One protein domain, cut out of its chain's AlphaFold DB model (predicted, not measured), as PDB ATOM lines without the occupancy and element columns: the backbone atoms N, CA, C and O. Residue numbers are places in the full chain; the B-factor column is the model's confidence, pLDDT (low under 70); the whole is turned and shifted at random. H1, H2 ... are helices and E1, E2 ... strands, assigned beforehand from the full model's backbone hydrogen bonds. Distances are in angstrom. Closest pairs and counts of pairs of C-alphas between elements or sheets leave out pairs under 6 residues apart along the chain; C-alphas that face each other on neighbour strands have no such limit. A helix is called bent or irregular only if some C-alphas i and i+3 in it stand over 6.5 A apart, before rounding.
ATOM      1  N   GLU A   6       5.252 -18.035   5.628       84.88
ATOM      2  CA  GLU A   6       4.555 -19.140   6.298       84.88
ATOM      3  C   GLU A   6       3.225 -19.477   5.626       84.88
ATOM      4  O   GLU A   6       2.904 -20.658   5.462       84.88
ATOM      5  N   LEU A   7       2.482 -18.470   5.161       84.31
ATOM      6  CA  LEU A   7       1.262 -18.685   4.396       84.31
ATOM      7  C   LEU A   7       1.554 -19.427   3.086       84.31
ATOM      8  O   LEU A   7       0.918 -20.443   2.793       84.31
ATOM      9  N   LEU A   8       2.558 -18.972   2.328       83.25
ATOM     10  CA  LEU A   8       2.947 -19.609   1.068       83.25
ATOM     11  C   LEU A   8       3.407 -21.057   1.289       83.25
ATOM     12  O   LEU A   8       2.948 -21.973   0.608       83.25
ATOM     13  N   LYS A   9       4.273 -21.281   2.279       83.69
ATOM     14  CA  LYS A   9       4.760 -22.610   2.668       83.69
ATOM     15  C   LYS A   9       3.618 -23.542   3.071       83.69
ATOM     16  O   LYS A   9       3.606 -24.708   2.677       83.69
ATOM     17  N   THR A  10       2.648 -23.035   3.828       84.50
ATOM     18  CA  THR A  10       1.480 -23.809   4.265       84.50
ATOM     19  C   THR A  10       0.578 -24.176   3.091       84.50
ATOM     20  O   THR A  10       0.175 -25.333   2.970       84.50
ATOM     21  N   ALA A  11       0.330 -23.235   2.180       80.75
ATOM     22  CA  ALA A  11      -0.454 -23.470   0.974       80.75
ATOM     23  C   ALA A  11       0.210 -24.500   0.044       80.75
ATOM     24  O   ALA A  11      -0.455 -25.425  -0.422       80.75
ATOM     25  N   ILE A  12       1.531 -24.409  -0.154       78.88
ATOM     26  CA  ILE A  12       2.300 -25.413  -0.904       78.88
ATOM     27  C   ILE A  12       2.170 -26.779  -0.231       78.88
ATOM     28  O   ILE A  12       1.861 -27.762  -0.898       78.88
ATOM     29  N   ARG A  13       2.358 -26.866   1.089       80.00
ATOM     30  CA  ARG A  13       2.255 -28.135   1.824       80.00
ATOM     31  C   ARG A  13       0.866 -28.770   1.710       80.00
ATOM     32  O   ARG A  13       0.777 -29.987   1.580       80.00
ATOM     33  N   LEU A  14      -0.198 -27.964   1.753       80.25
ATOM     34  CA  LEU A  14      -1.571 -28.430   1.548       80.25
ATOM     35  C   LEU A  14      -1.772 -28.959   0.121       80.25
ATOM     36  O   LEU A  14      -2.204 -30.097  -0.044       80.25
ATOM     37  N   ALA A  15      -1.426 -28.157  -0.892       75.56
ATOM     38  CA  ALA A  15      -1.599 -28.521  -2.300       75.56
ATOM     39  C   ALA A  15      -0.790 -29.768  -2.676       75.56
ATOM     40  O   ALA A  15      -1.228 -30.578  -3.484       75.56
ATOM     41  N   THR A  16       0.375 -29.948  -2.055       71.25
ATOM     42  CA  THR A  16       1.284 -31.054  -2.365       71.25
ATOM     43  C   THR A  16       1.012 -32.348  -1.596       71.25
ATOM     44  O   THR A  16       1.808 -33.288  -1.662       71.25
ATOM     45  N   ASN A  17      -0.085 -32.401  -0.833       67.25
ATOM     46  CA  ASN A  17      -0.462 -33.549  -0.006       67.25
ATOM     47  C   ASN A  17       0.731 -34.167   0.771       67.25
ATOM     48  O   ASN A  17       0.859 -35.382   0.898       67.25
ATOM     49  N   GLY A  18       1.670 -33.339   1.239       54.47
ATOM     50  CA  GLY A  18       2.795 -33.792   2.056       54.47
ATOM     51  C   GLY A  18       3.761 -34.824   1.445       54.47
ATOM     52  O   GLY A  18       4.408 -35.481   2.257       54.47
ATOM     53  N   ASN A  19       3.860 -34.968   0.104       53.41
ATOM     54  CA  ASN A  19       4.968 -35.581  -0.691       53.41
ATOM     55  C   ASN A  19       4.532 -36.486  -1.873       53.41
ATOM     56  O   ASN A  19       5.387 -37.137  -2.466       53.41
ATOM     57  N   GLN A  20       3.252 -36.549  -2.253       57.22
ATOM     58  CA  GLN A  20       2.791 -37.406  -3.369       57.22
ATOM     59  C   GLN A  20       2.561 -36.635  -4.678       57.22
ATOM     60  O   GLN A  20       1.560 -36.845  -5.351       57.22
ATOM     61  N   VAL A  21       3.452 -35.705  -5.027       62.53
ATOM     62  CA  VAL A  21       3.258 -34.799  -6.169       62.53
ATOM     63  C   VAL A  21       4.225 -35.107  -7.287       62.53
ATOM     64  O   VAL A  21       5.438 -35.009  -7.104       62.53
ATOM     65  N   ARG A  22       3.665 -35.345  -8.469       61.31
ATOM     66  CA  ARG A  22       4.409 -35.472  -9.715       61.31
ATOM     67  C   ARG A  22       4.910 -34.127 -10.212       61.31
ATOM     68  O   ARG A  22       6.026 -34.003 -10.710       61.31
ATOM     69  N   THR A  23       4.060 -33.104 -10.147       65.12
ATOM     70  CA  THR A  23       4.370 -31.756 -10.638       65.12
ATOM     71  C   THR A  23       3.592 -30.709  -9.852       65.12
ATOM     72  O   THR A  23       2.388 -30.843  -9.655       65.12
ATOM     73  N   ALA A  24       4.270 -29.644  -9.419       67.44
ATOM     74  CA  ALA A  24       3.638 -28.469  -8.826       67.44
ATOM     75  C   ALA A  24       4.052 -27.207  -9.583       67.44
ATOM     76  O   ALA A  24       5.232 -26.998  -9.851       67.44
ATOM     77  N   ASN A  25       3.081 -26.350  -9.888       71.19
ATOM     78  CA  ASN A  25       3.286 -25.067 -10.545       71.19
ATOM     79  C   ASN A  25       2.698 -23.951  -9.689       71.19
ATOM     80  O   ASN A  25       1.547 -24.026  -9.263       71.19
ATOM     81  N   ILE A  26       3.481 -22.897  -9.474       75.25
ATOM     82  CA  ILE A  26       3.042 -21.688  -8.778       75.25
ATOM     83  C   ILE A  26       2.970 -20.577  -9.816       75.25
ATOM     84  O   ILE A  26       3.982 -20.191 -10.395       75.25
ATOM     85  N   VAL A  27       1.767 -20.065 -10.056       75.25
ATOM     86  CA  VAL A  27       1.527 -18.965 -10.989       75.25
ATOM     87  C   VAL A  27       1.078 -17.756 -10.195       75.25
ATOM     88  O   VAL A  27       0.052 -17.805  -9.529       75.25
ATOM     89  N   CYS A  28       1.828 -16.663 -10.279       73.12
ATOM     90  CA  CYS A  28       1.374 -15.363  -9.803       73.12
ATOM     91  C   CYS A  28       0.809 -14.591 -10.995       73.12
ATOM     92  O   CYS A  28       1.506 -14.375 -11.984       73.12
ATOM     93  N   THR A  29      -0.459 -14.206 -10.917       74.44
ATOM     94  CA  THR A  29      -1.137 -13.411 -11.938       74.44
ATOM     95  C   THR A  29      -1.847 -12.229 -11.303       74.44
ATOM     96  O   THR A  29      -2.151 -12.220 -10.112       74.44
ATOM     97  N   VAL A  30      -2.120 -11.208 -12.103       73.00
ATOM     98  CA  VAL A  30      -2.900 -10.048 -11.689       73.00
ATOM     99  C   VAL A  30      -4.038  -9.895 -12.679       73.00
ATOM    100  O   VAL A  30      -3.815  -9.805 -13.884       73.00
ATOM    101  N   ASN A  31      -5.273  -9.863 -12.190       74.62
ATOM    102  CA  ASN A  31      -6.398  -9.486 -13.026       74.62
ATOM    103  C   ASN A  31      -6.303  -7.984 -13.293       74.62
ATOM    104  O   ASN A  31      -6.557  -7.160 -12.418       74.62
ATOM    105  N   HIS A  32      -5.944  -7.639 -14.525       70.62
ATOM    106  CA  HIS A  32      -5.765  -6.257 -14.961       70.62
ATOM    107  C   HIS A  32      -7.055  -5.419 -14.924       70.62
ATOM    108  O   HIS A  32      -6.969  -4.197 -14.913       70.62
ATOM    109  N   GLN A  33      -8.236  -6.045 -14.886       72.88
ATOM    110  CA  GLN A  33      -9.518  -5.337 -14.798       72.88
ATOM    111  C   GLN A  33      -9.869  -4.956 -13.358       72.88
ATOM    112  O   GLN A  33     -10.434  -3.893 -13.123       72.88
ATOM    113  N   THR A  34      -9.546  -5.818 -12.393       72.62
ATOM    114  CA  THR A  34      -9.920  -5.626 -10.982       72.62
ATOM    115  C   THR A  34      -8.746  -5.210 -10.095       72.62
ATOM    116  O   THR A  34      -8.950  -4.860  -8.938       72.62
ATOM    117  N   GLY A  35      -7.512  -5.273 -10.606       65.56
ATOM    118  CA  GLY A  35      -6.283  -5.066  -9.832       65.56
ATOM    119  C   GLY A  35      -6.011  -6.169  -8.804       65.56
ATOM    120  O   GLY A  35      -5.080  -6.058  -8.005       65.56
ATOM    121  N   VAL A  36      -6.819  -7.233  -8.802       65.88
ATOM    122  CA  VAL A  36      -6.689  -8.337  -7.857       65.88
ATOM    123  C   VAL A  36      -5.497  -9.185  -8.270       65.88
ATOM    124  O   VAL A  36      -5.382  -9.608  -9.418       65.88
ATOM    125  N   GLN A  37      -4.585  -9.411  -7.337       65.06
ATOM    126  CA  GLN A  37      -3.499 -10.371  -7.506       65.06
ATOM    127  C   GLN A  37      -4.045 -11.748  -7.148       65.06
ATOM    128  O   GLN A  37      -4.913 -11.829  -6.293       65.06
ATOM    129  N   TYR A  38      -3.572 -12.796  -7.807       68.25
ATOM    130  CA  TYR A  38      -3.900 -14.182  -7.504       68.25
ATOM    131  C   TYR A  38      -2.598 -14.963  -7.598       68.25
ATOM    132  O   TYR A  38      -1.938 -14.949  -8.636       68.25
ATOM    133  N   ILE A  39      -2.232 -15.670  -6.538       68.38
ATOM    134  CA  ILE A  39      -1.342 -16.819  -6.697       68.38
ATOM    135  C   ILE A  39      -2.234 -18.026  -6.929       68.38
ATOM    136  O   ILE A  39      -3.294 -18.102  -6.328       68.38
ATOM    137  N   ILE A  40      -1.843 -18.908  -7.839       72.12
ATOM    138  CA  ILE A  40      -2.481 -20.187  -8.109       72.12
ATOM    139  C   ILE A  40      -1.403 -21.242  -7.914       72.12
ATOM    140  O   ILE A  40      -0.384 -21.229  -8.605       72.12
ATOM    141  N   ILE A  41      -1.617 -22.139  -6.959       72.88
ATOM    142  CA  ILE A  41      -0.750 -23.294  -6.734       72.88
ATOM    143  C   ILE A  41      -1.462 -24.494  -7.323       72.88
ATOM    144  O   ILE A  41      -2.418 -24.947  -6.712       72.88
ATOM    145  N   ASN A  42      -0.999 -24.979  -8.473       66.56
ATOM    146  CA  ASN A  42      -1.467 -26.209  -9.099       66.56
ATOM    147  C   ASN A  42      -0.557 -27.354  -8.662       66.56
ATOM    148  O   ASN A  42       0.662 -27.227  -8.768       66.56
ATOM    149  N   ALA A  43      -1.124 -28.470  -8.224       65.56
ATOM    150  CA  ALA A  43      -0.372 -29.684  -7.930       65.56
ATOM    151  C   ALA A  43      -1.064 -30.883  -8.583       65.56
ATOM    152  O   ALA A  43      -2.271 -31.056  -8.431       65.56
ATOM    153  N   GLU A  44      -0.295 -31.673  -9.326       63.12
ATOM    154  CA  GLU A  44      -0.697 -32.949  -9.916       63.12
ATOM    155  C   GLU A  44      -0.059 -34.068  -9.087       63.12
ATOM    156  O   GLU A  44       1.167 -34.109  -8.937       63.12
ATOM    157  N   LEU A  45      -0.883 -34.940  -8.505       60.75
ATOM    158  CA  LEU A  45      -0.396 -36.105  -7.761       60.75
ATOM    159  C   LEU A  45      -0.103 -37.260  -8.735       60.75
ATOM    160  O   LEU A  45      -0.574 -37.258  -9.868       60.75
ATOM    161  N   ASP A  46       0.697 -38.237  -8.309       55.50
ATOM    162  CA  ASP A  46       1.166 -39.355  -9.154       55.50
ATOM    163  C   ASP A  46       0.067 -40.351  -9.605       55.50
ATOM    164  O   ASP A  46       0.379 -41.360 -10.242       55.50
ATOM    165  N   PHE A  47      -1.215 -40.105  -9.313       54.03
ATOM    166  CA  PHE A  47      -2.317 -40.970  -9.745       54.03
ATOM    167  C   PHE A  47      -3.010 -40.414 -11.000       54.03
ATOM    168  O   PHE A  47      -3.184 -39.208 -11.156       54.03
ATOM    169  N   GLU A  48      -3.463 -41.302 -11.895       45.12
ATOM    170  CA  GLU A  48      -4.067 -40.973 -13.208       45.12
ATOM    171  C   GLU A  48      -5.333 -40.087 -13.151       45.12
ATOM    172  O   GLU A  48      -5.856 -39.679 -14.187       45.12
ATOM    173  N   SER A  49      -5.838 -39.761 -11.958       47.38
ATOM    174  CA  SER A  49      -7.043 -38.954 -11.754       47.38
ATOM    175  C   SER A  49      -6.904 -37.936 -10.620       47.38
ATOM    176  O   SER A  49      -7.886 -37.643  -9.941       47.38
ATOM    177  N   SER A  50      -5.718 -37.392 -10.372       50.31
ATOM    178  CA  SER A  50      -5.529 -36.518  -9.213       50.31
ATOM    179  C   SER A  50      -6.044 -35.095  -9.418       50.31
ATOM    180  O   SER A  50      -5.834 -34.501 -10.478       50.31
ATOM    181  N   PRO A  51      -6.754 -34.511  -8.437       52.06
ATOM    182  CA  PRO A  51      -7.361 -33.219  -8.633       52.06
ATOM    183  C   PRO A  51      -6.323 -32.112  -8.498       52.06
ATOM    184  O   PRO A  51      -5.540 -32.054  -7.550       52.06
ATOM    185  N   ILE A  52      -6.385 -31.174  -9.434       60.62
ATOM    186  CA  ILE A  52      -5.611 -29.942  -9.381       60.62
ATOM    187  C   ILE A  52      -6.179 -29.092  -8.241       60.62
ATOM    188  O   ILE A  52      -7.296 -28.592  -8.341       60.62
ATOM    189  N   VAL A  53      -5.446 -28.910  -7.148       67.44
ATOM    190  CA  VAL A  53      -5.840 -27.926  -6.129       67.44
ATOM    191  C   VAL A  53      -5.558 -26.531  -6.679       67.44
ATOM    192  O   VAL A  53      -4.556 -26.336  -7.347       67.44
ATOM    193  N   TYR A  54      -6.441 -25.572  -6.422       71.44
ATOM    194  CA  TYR A  54      -6.266 -24.156  -6.726       71.44
ATOM    195  C   TYR A  54      -6.386 -23.396  -5.416       71.44
ATOM    196  O   TYR A  54      -7.453 -23.391  -4.802       71.44
ATOM    197  N   ILE A  55      -5.310 -22.745  -4.994       75.69
ATOM    198  CA  ILE A  55      -5.322 -21.856  -3.831       75.69
ATOM    199  C   ILE A  55      -5.166 -20.441  -4.352       75.69
ATOM    200  O   ILE A  55      -4.097 -20.140  -4.868       75.69
ATOM    201  N   ALA A  56      -6.216 -19.624  -4.253       73.81
ATOM    202  CA  ALA A  56      -6.241 -18.235  -4.703       73.81
ATOM    203  C   ALA A  56      -6.107 -17.273  -3.520       73.81
ATOM    204  O   ALA A  56      -6.788 -17.451  -2.516       73.81
ATOM    205  N   PHE A  57      -5.285 -16.235  -3.671       77.31
ATOM    206  CA  PHE A  57      -5.080 -15.174  -2.679       77.31
ATOM    207  C   PHE A  57      -5.588 -13.869  -3.277       77.31
ATOM    208  O   PHE A  57      -4.967 -13.407  -4.218       77.31
ATOM    209  N   LEU A  58      -6.700 -13.311  -2.797       72.62
ATOM    210  CA  LEU A  58      -7.269 -12.048  -3.287       72.62
ATOM    211  C   LEU A  58      -6.811 -10.870  -2.423       72.62
ATOM    212  O   LEU A  58      -6.410 -11.075  -1.288       72.62
ATOM    213  N   ASN A  59      -6.930  -9.640  -2.930       70.25
ATOM    214  CA  ASN A  59      -6.723  -8.408  -2.159       70.25
ATOM    215  C   ASN A  59      -8.084  -7.735  -1.855       70.25
ATOM    216  O   ASN A  59      -8.828  -7.510  -2.815       70.25
ATOM    217  N   PRO A  60      -8.423  -7.370  -0.595       72.69
ATOM    218  CA  PRO A  60      -7.684  -7.620   0.657       72.69
ATOM    219  C   PRO A  60      -7.491  -9.120   0.919       72.69
ATOM    220  O   PRO A  60      -8.310  -9.896   0.435       72.69
ATOM    221  N   LEU A  61      -6.416  -9.503   1.634       79.31
ATOM    222  CA  LEU A  61      -5.931 -10.891   1.744       79.31
ATOM    223  C   LEU A  61      -7.051 -11.871   2.116       79.31
ATOM    224  O   LEU A  61      -7.443 -11.967   3.278       79.31
ATOM    225  N   LYS A  62      -7.538 -12.600   1.112       82.81
ATOM    226  CA  LYS A  62      -8.554 -13.648   1.242       82.81
ATOM    227  C   LYS A  62      -8.101 -14.887   0.499       82.81
ATOM    228  O   LYS A  62      -7.692 -14.792  -0.656       82.81
ATOM    229  N   ILE A  63      -8.191 -16.035   1.149       85.44
ATOM    230  CA  ILE A  63      -7.698 -17.302   0.623       85.44
ATOM    231  C   ILE A  63      -8.888 -18.192   0.285       85.44
ATOM    232  O   ILE A  63      -9.770 -18.401   1.118       85.44
ATOM    233  N   TYR A  64      -8.888 -18.738  -0.930       83.19
ATOM    234  CA  TYR A  64      -9.897 -19.686  -1.395       83.19
ATOM    235  C   TYR A  64      -9.226 -20.947  -1.902       83.19
ATOM    236  O   TYR A  64      -8.251 -20.870  -2.650       83.19
ATOM    237  N   VAL A  65      -9.794 -22.095  -1.547       80.25
ATOM    238  CA  VAL A  65      -9.369 -23.395  -2.062       80.25
ATOM    239  C   VAL A  65     -10.451 -23.931  -2.988       80.25
ATOM    240  O   VAL A  65     -11.620 -24.029  -2.615       80.25
ATOM    241  N   LYS A  66     -10.060 -24.286  -4.208       76.31
ATOM    242  CA  LYS A  66     -10.924 -24.937  -5.186       76.31
ATOM    243  C   LYS A  66     -10.252 -26.201  -5.687       76.31
ATOM    244  O   LYS A  66      -9.066 -26.211  -5.979       76.31
ATOM    245  N   VAL A  67     -11.036 -27.256  -5.815       71.62
ATOM    246  CA  VAL A  67     -10.594 -28.552  -6.321       71.62
ATOM    247  C   VAL A  67     -11.606 -28.938  -7.395       71.62
ATOM    248  O   VAL A  67     -12.778 -29.132  -7.063       71.62
ATOM    249  N   PRO A  68     -11.245 -28.942  -8.691       65.12
ATOM    250  CA  PRO A  68     -12.121 -29.446  -9.727       65.12
ATOM    251  C   PRO A  68     -12.437 -30.908  -9.421       65.12
ATOM    252  O   PRO A  68     -11.549 -31.638  -8.975       65.12
ATOM    253  N   PRO A  69     -13.672 -31.351  -9.675       61.88
ATOM    254  CA  PRO A  69     -13.999 -32.757  -9.556       61.88
ATOM    255  C   PRO A  69     -13.127 -33.541 -10.540       61.88
ATOM    256  O   PRO A  69     -13.273 -33.390 -11.753       61.88
ATOM    257  N   SER A  70     -12.223 -34.371 -10.025       59.38
ATOM    258  CA  SER A  70     -11.611 -35.420 -10.826       59.38
ATOM    259  C   SER A  70     -12.497 -36.660 -10.739       59.38
ATOM    260  O   SER A  70     -12.912 -37.105  -9.664       59.38
ATOM    261  N   TYR A  71     -12.900 -37.153 -11.904       52.06
ATOM    262  CA  TYR A  71     -13.682 -38.373 -12.027       52.06
ATOM    263  C   TYR A  71     -12.714 -39.546 -12.127       52.06
ATOM    264  O   TYR A  71     -11.842 -39.534 -12.996       52.06
ATOM    265  N   ASN A  72     -12.859 -40.542 -11.251       55.12
ATOM    266  CA  ASN A  72     -12.119 -41.789 -11.373       55.12
ATOM    267  C   ASN A  72     -12.972 -42.788 -12.178       55.12
ATOM    268  O   ASN A  72     -13.974 -43.291 -11.661       55.12
ATOM    269  N   PRO A  73     -12.600 -43.103 -13.432       51.12
ATOM    270  CA  PRO A  73     -13.381 -44.008 -14.273       51.12
ATOM    271  C   PRO A  73     -13.321 -45.472 -13.812       51.12
ATOM    272  O   PRO A  73     -14.177 -46.258 -14.201       51.12
ATOM    273  N   VAL A  74     -12.337 -45.847 -12.984       56.84
ATOM    274  CA  VAL A  74     -12.146 -47.217 -12.480       56.84
ATOM    275  C   VAL A  74     -13.056 -47.494 -11.285       56.84
ATOM    276  O   VAL A  74     -13.642 -48.571 -11.192       56.84
ATOM    277  N   THR A  75     -13.201 -46.528 -10.375       55.47
ATOM    278  CA  THR A  75     -14.063 -46.670  -9.188       55.47
ATOM    279  C   THR A  75     -15.482 -46.152  -9.413       55.47
ATOM    280  O   THR A  75     -16.365 -46.434  -8.606       55.47
ATOM    281  N   GLY A  76     -15.725 -45.404 -10.496       50.94
ATOM    282  CA  GLY A  76     -17.031 -44.823 -10.815       50.94
ATOM    283  C   GLY A  76     -17.466 -43.713  -9.852       50.94
ATOM    284  O   GLY A  76     -18.632 -43.318  -9.861       50.94
ATOM    285  N   LEU A  77     -16.546 -43.215  -9.024       51.41
ATOM    286  CA  LEU A  77     -16.788 -42.210  -7.994       51.41
ATOM    287  C   LEU A  77     -15.980 -40.937  -8.277       51.41
ATOM    288  O   LEU A  77     -14.963 -40.948  -8.976       51.41
ATOM    289  N   HIS A  78     -16.428 -39.821  -7.695       55.62
ATOM    290  CA  HIS A  78     -15.540 -38.679  -7.487       55.62
ATOM    291  C   HIS A  78     -14.366 -39.151  -6.623       55.62
ATOM    292  O   HIS A  78     -14.575 -39.867  -5.645       55.62
ATOM    293  N   THR A  79     -13.146 -38.812  -7.026       58.38
ATOM    294  CA  THR A  79     -11.906 -39.309  -6.414       58.38
ATOM    295  C   THR A  79     -11.878 -39.111  -4.897       58.38
ATOM    296  O   THR A  79     -12.346 -38.093  -4.379       58.38
ATOM    297  N   ASP A  80     -11.263 -40.055  -4.175       56.84
ATOM    298  CA  ASP A  80     -11.016 -39.954  -2.725       56.84
ATOM    299  C   ASP A  80     -10.262 -38.661  -2.352       56.84
ATOM    300  O   ASP A  80     -10.335 -38.163  -1.230       56.84
ATOM    301  N   GLU A  81      -9.568 -38.063  -3.319       56.81
ATOM    302  CA  GLU A  81      -8.852 -36.800  -3.189       56.81
ATOM    303  C   GLU A  81      -9.803 -35.586  -3.129       56.81
ATOM    304  O   GLU A  81      -9.520 -34.637  -2.401       56.81
ATOM    305  N   TYR A  82     -10.977 -35.617  -3.777       59.25
ATOM    306  CA  TYR A  82     -12.025 -34.611  -3.532       59.25
ATOM    307  C   TYR A  82     -12.511 -34.675  -2.075       59.25
ATOM    308  O   TYR A  82     -12.689 -33.646  -1.419       59.25
ATOM    309  N   ILE A  83     -12.642 -35.892  -1.529       63.62
ATOM    310  CA  ILE A  83     -12.954 -36.112  -0.111       63.62
ATOM    311  C   ILE A  83     -11.786 -35.662   0.779       63.62
ATOM    312  O   ILE A  83     -12.012 -35.219   1.897       63.62
ATOM    313  N   PHE A  84     -10.533 -35.691   0.330       67.12
ATOM    314  CA  PHE A  84      -9.408 -35.190   1.127       67.12
ATOM    315  C   PHE A  84      -9.483 -33.671   1.370       67.12
ATOM    316  O   PHE A  84      -9.227 -33.216   2.486       67.12
ATOM    317  N   PHE A  85      -9.900 -32.898   0.364       73.44
ATOM    318  CA  PHE A  85      -9.939 -31.430   0.427       73.44
ATOM    319  C   PHE A  85     -11.299 -30.831   0.815       73.44
ATOM    320  O   PHE A  85     -11.392 -29.612   0.959       73.44
ATOM    321  N   HIS A  86     -12.342 -31.644   1.023       75.19
ATOM    322  CA  HIS A  86     -13.703 -31.157   1.300       75.19
ATOM    323  C   HIS A  86     -13.791 -30.150   2.463       75.19
ATOM    324  O   HIS A  86     -14.602 -29.230   2.406       75.19
ATOM    325  N   GLU A  87     -12.933 -30.273   3.486       77.19
ATOM    326  CA  GLU A  87     -12.894 -29.369   4.649       77.19
ATOM    327  C   GLU A  87     -12.419 -27.940   4.331       77.19
ATOM    328  O   GLU A  87     -12.528 -27.058   5.185       77.19
ATOM    329  N   PHE A  88     -11.860 -27.720   3.140       81.38
ATOM    330  CA  PHE A  88     -11.351 -26.429   2.678       81.38
ATOM    331  C   PHE A  88     -12.245 -25.794   1.604       81.38
ATOM    332  O   PHE A  88     -12.117 -24.603   1.324       81.38
ATOM    333  N   LEU A  89     -13.149 -26.572   1.000       78.31
ATOM    334  CA  LEU A  89     -14.029 -26.108  -0.070       78.31
ATOM    335  C   LEU A  89     -15.153 -25.225   0.481       78.31
ATOM    336  O   LEU A  89     -15.701 -25.495   1.544       78.31
ATOM    337  N   ASN A  90     -15.545 -24.206  -0.289       77.69
ATOM    338  CA  ASN A  90     -16.614 -23.248   0.040       77.69
ATOM    339  C   ASN A  90     -16.345 -22.348   1.258       77.69
ATOM    340  O   ASN A  90     -17.256 -21.654   1.709       77.69
ATOM    341  N   PHE A  91     -15.111 -22.319   1.762       81.31
ATOM    342  CA  PHE A  91     -14.695 -21.411   2.825       81.31
ATOM    343  C   PHE A  91     -13.821 -20.284   2.275       81.31
ATOM    344  O   PHE A  91     -13.023 -20.474   1.355       81.31
ATOM    345  N   GLU A  92     -13.990 -19.107   2.867       85.38
ATOM    346  CA  GLU A  92     -13.092 -17.968   2.723       85.38
ATOM    347  C   GLU A  92     -12.249 -17.885   3.996       85.38
ATOM    348  O   GLU A  92     -12.804 -17.889   5.097       85.38
ATOM    349  N   PHE A  93     -10.927 -17.825   3.847       87.94
ATOM    350  CA  PHE A  93     -10.009 -17.742   4.980       87.94
ATOM    351  C   PHE A  93      -9.225 -16.429   4.963       87.94
ATOM    352  O   PHE A  93      -8.794 -15.959   3.907       87.94
ATOM    353  N   ASP A  94      -8.989 -15.875   6.147       88.81
ATOM    354  CA  ASP A  94      -7.842 -15.002   6.391       88.81
ATOM    355  C   ASP A  94      -6.564 -15.846   6.561       88.81
ATOM    356  O   ASP A  94      -6.602 -17.077   6.635       88.81
ATOM    357  N   GLU A  95      -5.406 -15.192   6.620       87.00
ATOM    358  CA  GLU A  95      -4.117 -15.877   6.739       87.00
ATOM    359  C   GLU A  95      -4.021 -16.798   7.963       87.00
ATOM    360  O   GLU A  95      -3.606 -17.955   7.842       87.00
ATOM    361  N   LEU A  96      -4.410 -16.306   9.140       89.62
ATOM    362  CA  LEU A  96      -4.241 -17.037  10.390       89.62
ATOM    363  C   LEU A  96      -5.195 -18.233  10.447       89.62
ATOM    364  O   LEU A  96      -4.786 -19.334  10.828       89.62
ATOM    365  N   SER A  97      -6.453 -18.038  10.044       89.69
ATOM    366  CA  SER A  97      -7.436 -19.124  10.001       89.69
ATOM    367  C   SER A  97      -7.055 -20.200   8.987       89.69
ATOM    368  O   SER A  97      -7.182 -21.389   9.297       89.69
ATOM    369  N   PHE A  98      -6.502 -19.823   7.830       89.62
ATOM    370  CA  PHE A  98      -6.000 -20.781   6.847       89.62
ATOM    371  C   PHE A  98      -4.833 -21.615   7.390       89.62
ATOM    372  O   PHE A  98      -4.852 -22.846   7.287       89.62
ATOM    373  N   ILE A  99      -3.834 -20.964   8.001       88.75
ATOM    374  CA  ILE A  99      -2.655 -21.645   8.554       88.75
ATOM    375  C   ILE A  99      -3.065 -22.630   9.652       88.75
ATOM    376  O   ILE A  99      -2.657 -23.794   9.625       88.75
ATOM    377  N   ASN A 100      -3.914 -22.196  10.584       89.94
ATOM    378  CA  ASN A 100      -4.387 -23.046  11.675       89.94
ATOM    379  C   ASN A 100      -5.192 -24.239  11.153       89.94
ATOM    380  O   ASN A 100      -4.916 -25.374  11.536       89.94
ATOM    381  N   LYS A 101      -6.112 -24.015  10.204       88.69
ATOM    382  CA  LYS A 101      -6.900 -25.091   9.591       88.69
ATOM    383  C   LYS A 101      -6.007 -26.125   8.899       88.69
ATOM    384  O   LYS A 101      -6.241 -27.324   9.046       88.69
ATOM    385  N   CYS A 102      -4.968 -25.684   8.186       85.44
ATOM    386  CA  CYS A 102      -3.994 -26.581   7.562       85.44
ATOM    387  C   CYS A 102      -3.198 -27.384   8.598       85.44
ATOM    388  O   CYS A 102      -3.011 -28.589   8.431       85.44
ATOM    389  N   ASN A 103      -2.737 -26.744   9.673       85.62
ATOM    390  CA  ASN A 103      -2.001 -27.421  10.739       85.62
ATOM    391  C   ASN A 103      -2.867 -28.475  11.444       85.62
ATOM    392  O   ASN A 103      -2.435 -29.621  11.576       85.62
ATOM    393  N   ASP A 104      -4.101 -28.127  11.811       85.62
ATOM    394  CA  ASP A 104      -5.061 -29.045  12.430       85.62
ATOM    395  C   ASP A 104      -5.380 -30.236  11.525       85.62
ATOM    396  O   ASP A 104      -5.452 -31.381  11.978       85.62
ATOM    397  N   PHE A 105      -5.551 -29.979  10.229       83.44
ATOM    398  CA  PHE A 105      -5.773 -31.015   9.230       83.44
ATOM    399  C   PHE A 105      -4.619 -32.025   9.199       83.44
ATOM    400  O   PHE A 105      -4.843 -33.235   9.295       83.44
ATOM    401  N   TRP A 106      -3.374 -31.541   9.151       76.12
ATOM    402  CA  TRP A 106      -2.199 -32.410   9.162       76.12
ATOM    403  C   TRP A 106      -2.015 -33.139  10.492       76.12
ATOM    404  O   TRP A 106      -1.628 -34.306  10.481       76.12
ATOM    405  N   LEU A 107      -2.344 -32.521  11.629       78.69
ATOM    406  CA  LEU A 107      -2.332 -33.194  12.932       78.69
ATOM    407  C   LEU A 107      -3.315 -34.372  12.974       78.69
ATOM    408  O   LEU A 107      -2.938 -35.454  13.412       78.69
ATOM    409  N   LYS A 108      -4.537 -34.201  12.452       76.31
ATOM    410  CA  LYS A 108      -5.545 -35.277  12.371       76.31
ATOM    411  C   LYS A 108      -5.148 -36.408  11.420       76.31
ATOM    412  O   LYS A 108      -5.519 -37.555  11.648       76.31
ATOM    413  N   LYS A 109      -4.447 -36.083  10.329       68.81
ATOM    414  CA  LYS A 109      -4.013 -37.047   9.303       68.81
ATOM    415  C   LYS A 109      -2.670 -37.704   9.612       68.81
ATOM    416  O   LYS A 109      -2.350 -38.723   9.005       68.81
ATOM    417  N   THR A 110      -1.896 -37.163  10.553       59.25
ATOM    418  CA  THR A 110      -0.705 -37.841  11.063       59.25
ATOM    419  C   THR A 110      -1.186 -39.093  11.797       59.25
ATOM    420  O   THR A 110      -1.919 -38.958  12.778       59.25
TER     421      THR A 110
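AT A GLANCE: This is residues 6 to 110 of the 118 residues of an uncharacterized protein of Acinetobacter baumannii (UniProt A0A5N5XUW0). Two strand hairpins, E1 with E2 and E3 with E4, stand side by side with E2 beside E3 and make a wall; H1 packs over one face of it, and H3 packs on H1. H2 lies past one end of E4. The printed part has 105 residues, with three named helices and four named strands in the order H1 E1 E2 E3 E4 H2 H3; each hairpin is a two-stranded antiparallel sheet, and the class is mixed, helices and strands. The whole is compact, with a radius of gyration of the C-alphas of 14.0 A, and spans 43 by 32 by 23 A.

HOW THE PARTS SIT: Start at H1, residues 6 to 15, and look at Ala 15: its C-alpha is 5.9 A from that of Ala 43 in E2, residues 37 to 45, the closest of the two elements. E1, residues 21 to 30, forms an antiparallel hairpin with E2 at 168 degrees; N 25 and O 42, 2.8 A apart, are within hydrogen-bond range. E3, residues 54 to 58, and E4, residues 62 to 66, form another at 160 degrees, with N 56 and O 64 at 2.9 A. E2 and E3 come closest at the C-alphas of Tyr 38 and Phe 57, 5.1 A apart. H2, residues 80 to 88, is irregular, C-alphas 84 and 87 being 7.6 A apart; it is apart from H1. H3, residues 95 to 109, touches H1, closest at the C-alphas of Ile 99 and Thr 10, 6.3 A, at a steep tilt of 44 degrees, the same way. Every O i to N i+4 pair is within range in H1 and H3, 3 of 5 in H2.

IN THESE COORDINATES: Find C-alpha 6 at (4.555, -19.140, 6.298), where H1 begins. E1 runs 26.1 A, E2 25.9 A, and H3 21.3 A to C-alpha 109 at (-4.013, -37.047, 9.303).

THE WHOLE: The C-alphas farthest apart are Gly 35 and Val 74, 42.6 A. The printed part has no cut; E4 to H2 is a long link. Mean pLDDT of the printed part is 71.0, with 44 residues under 70, among them 68 to 84.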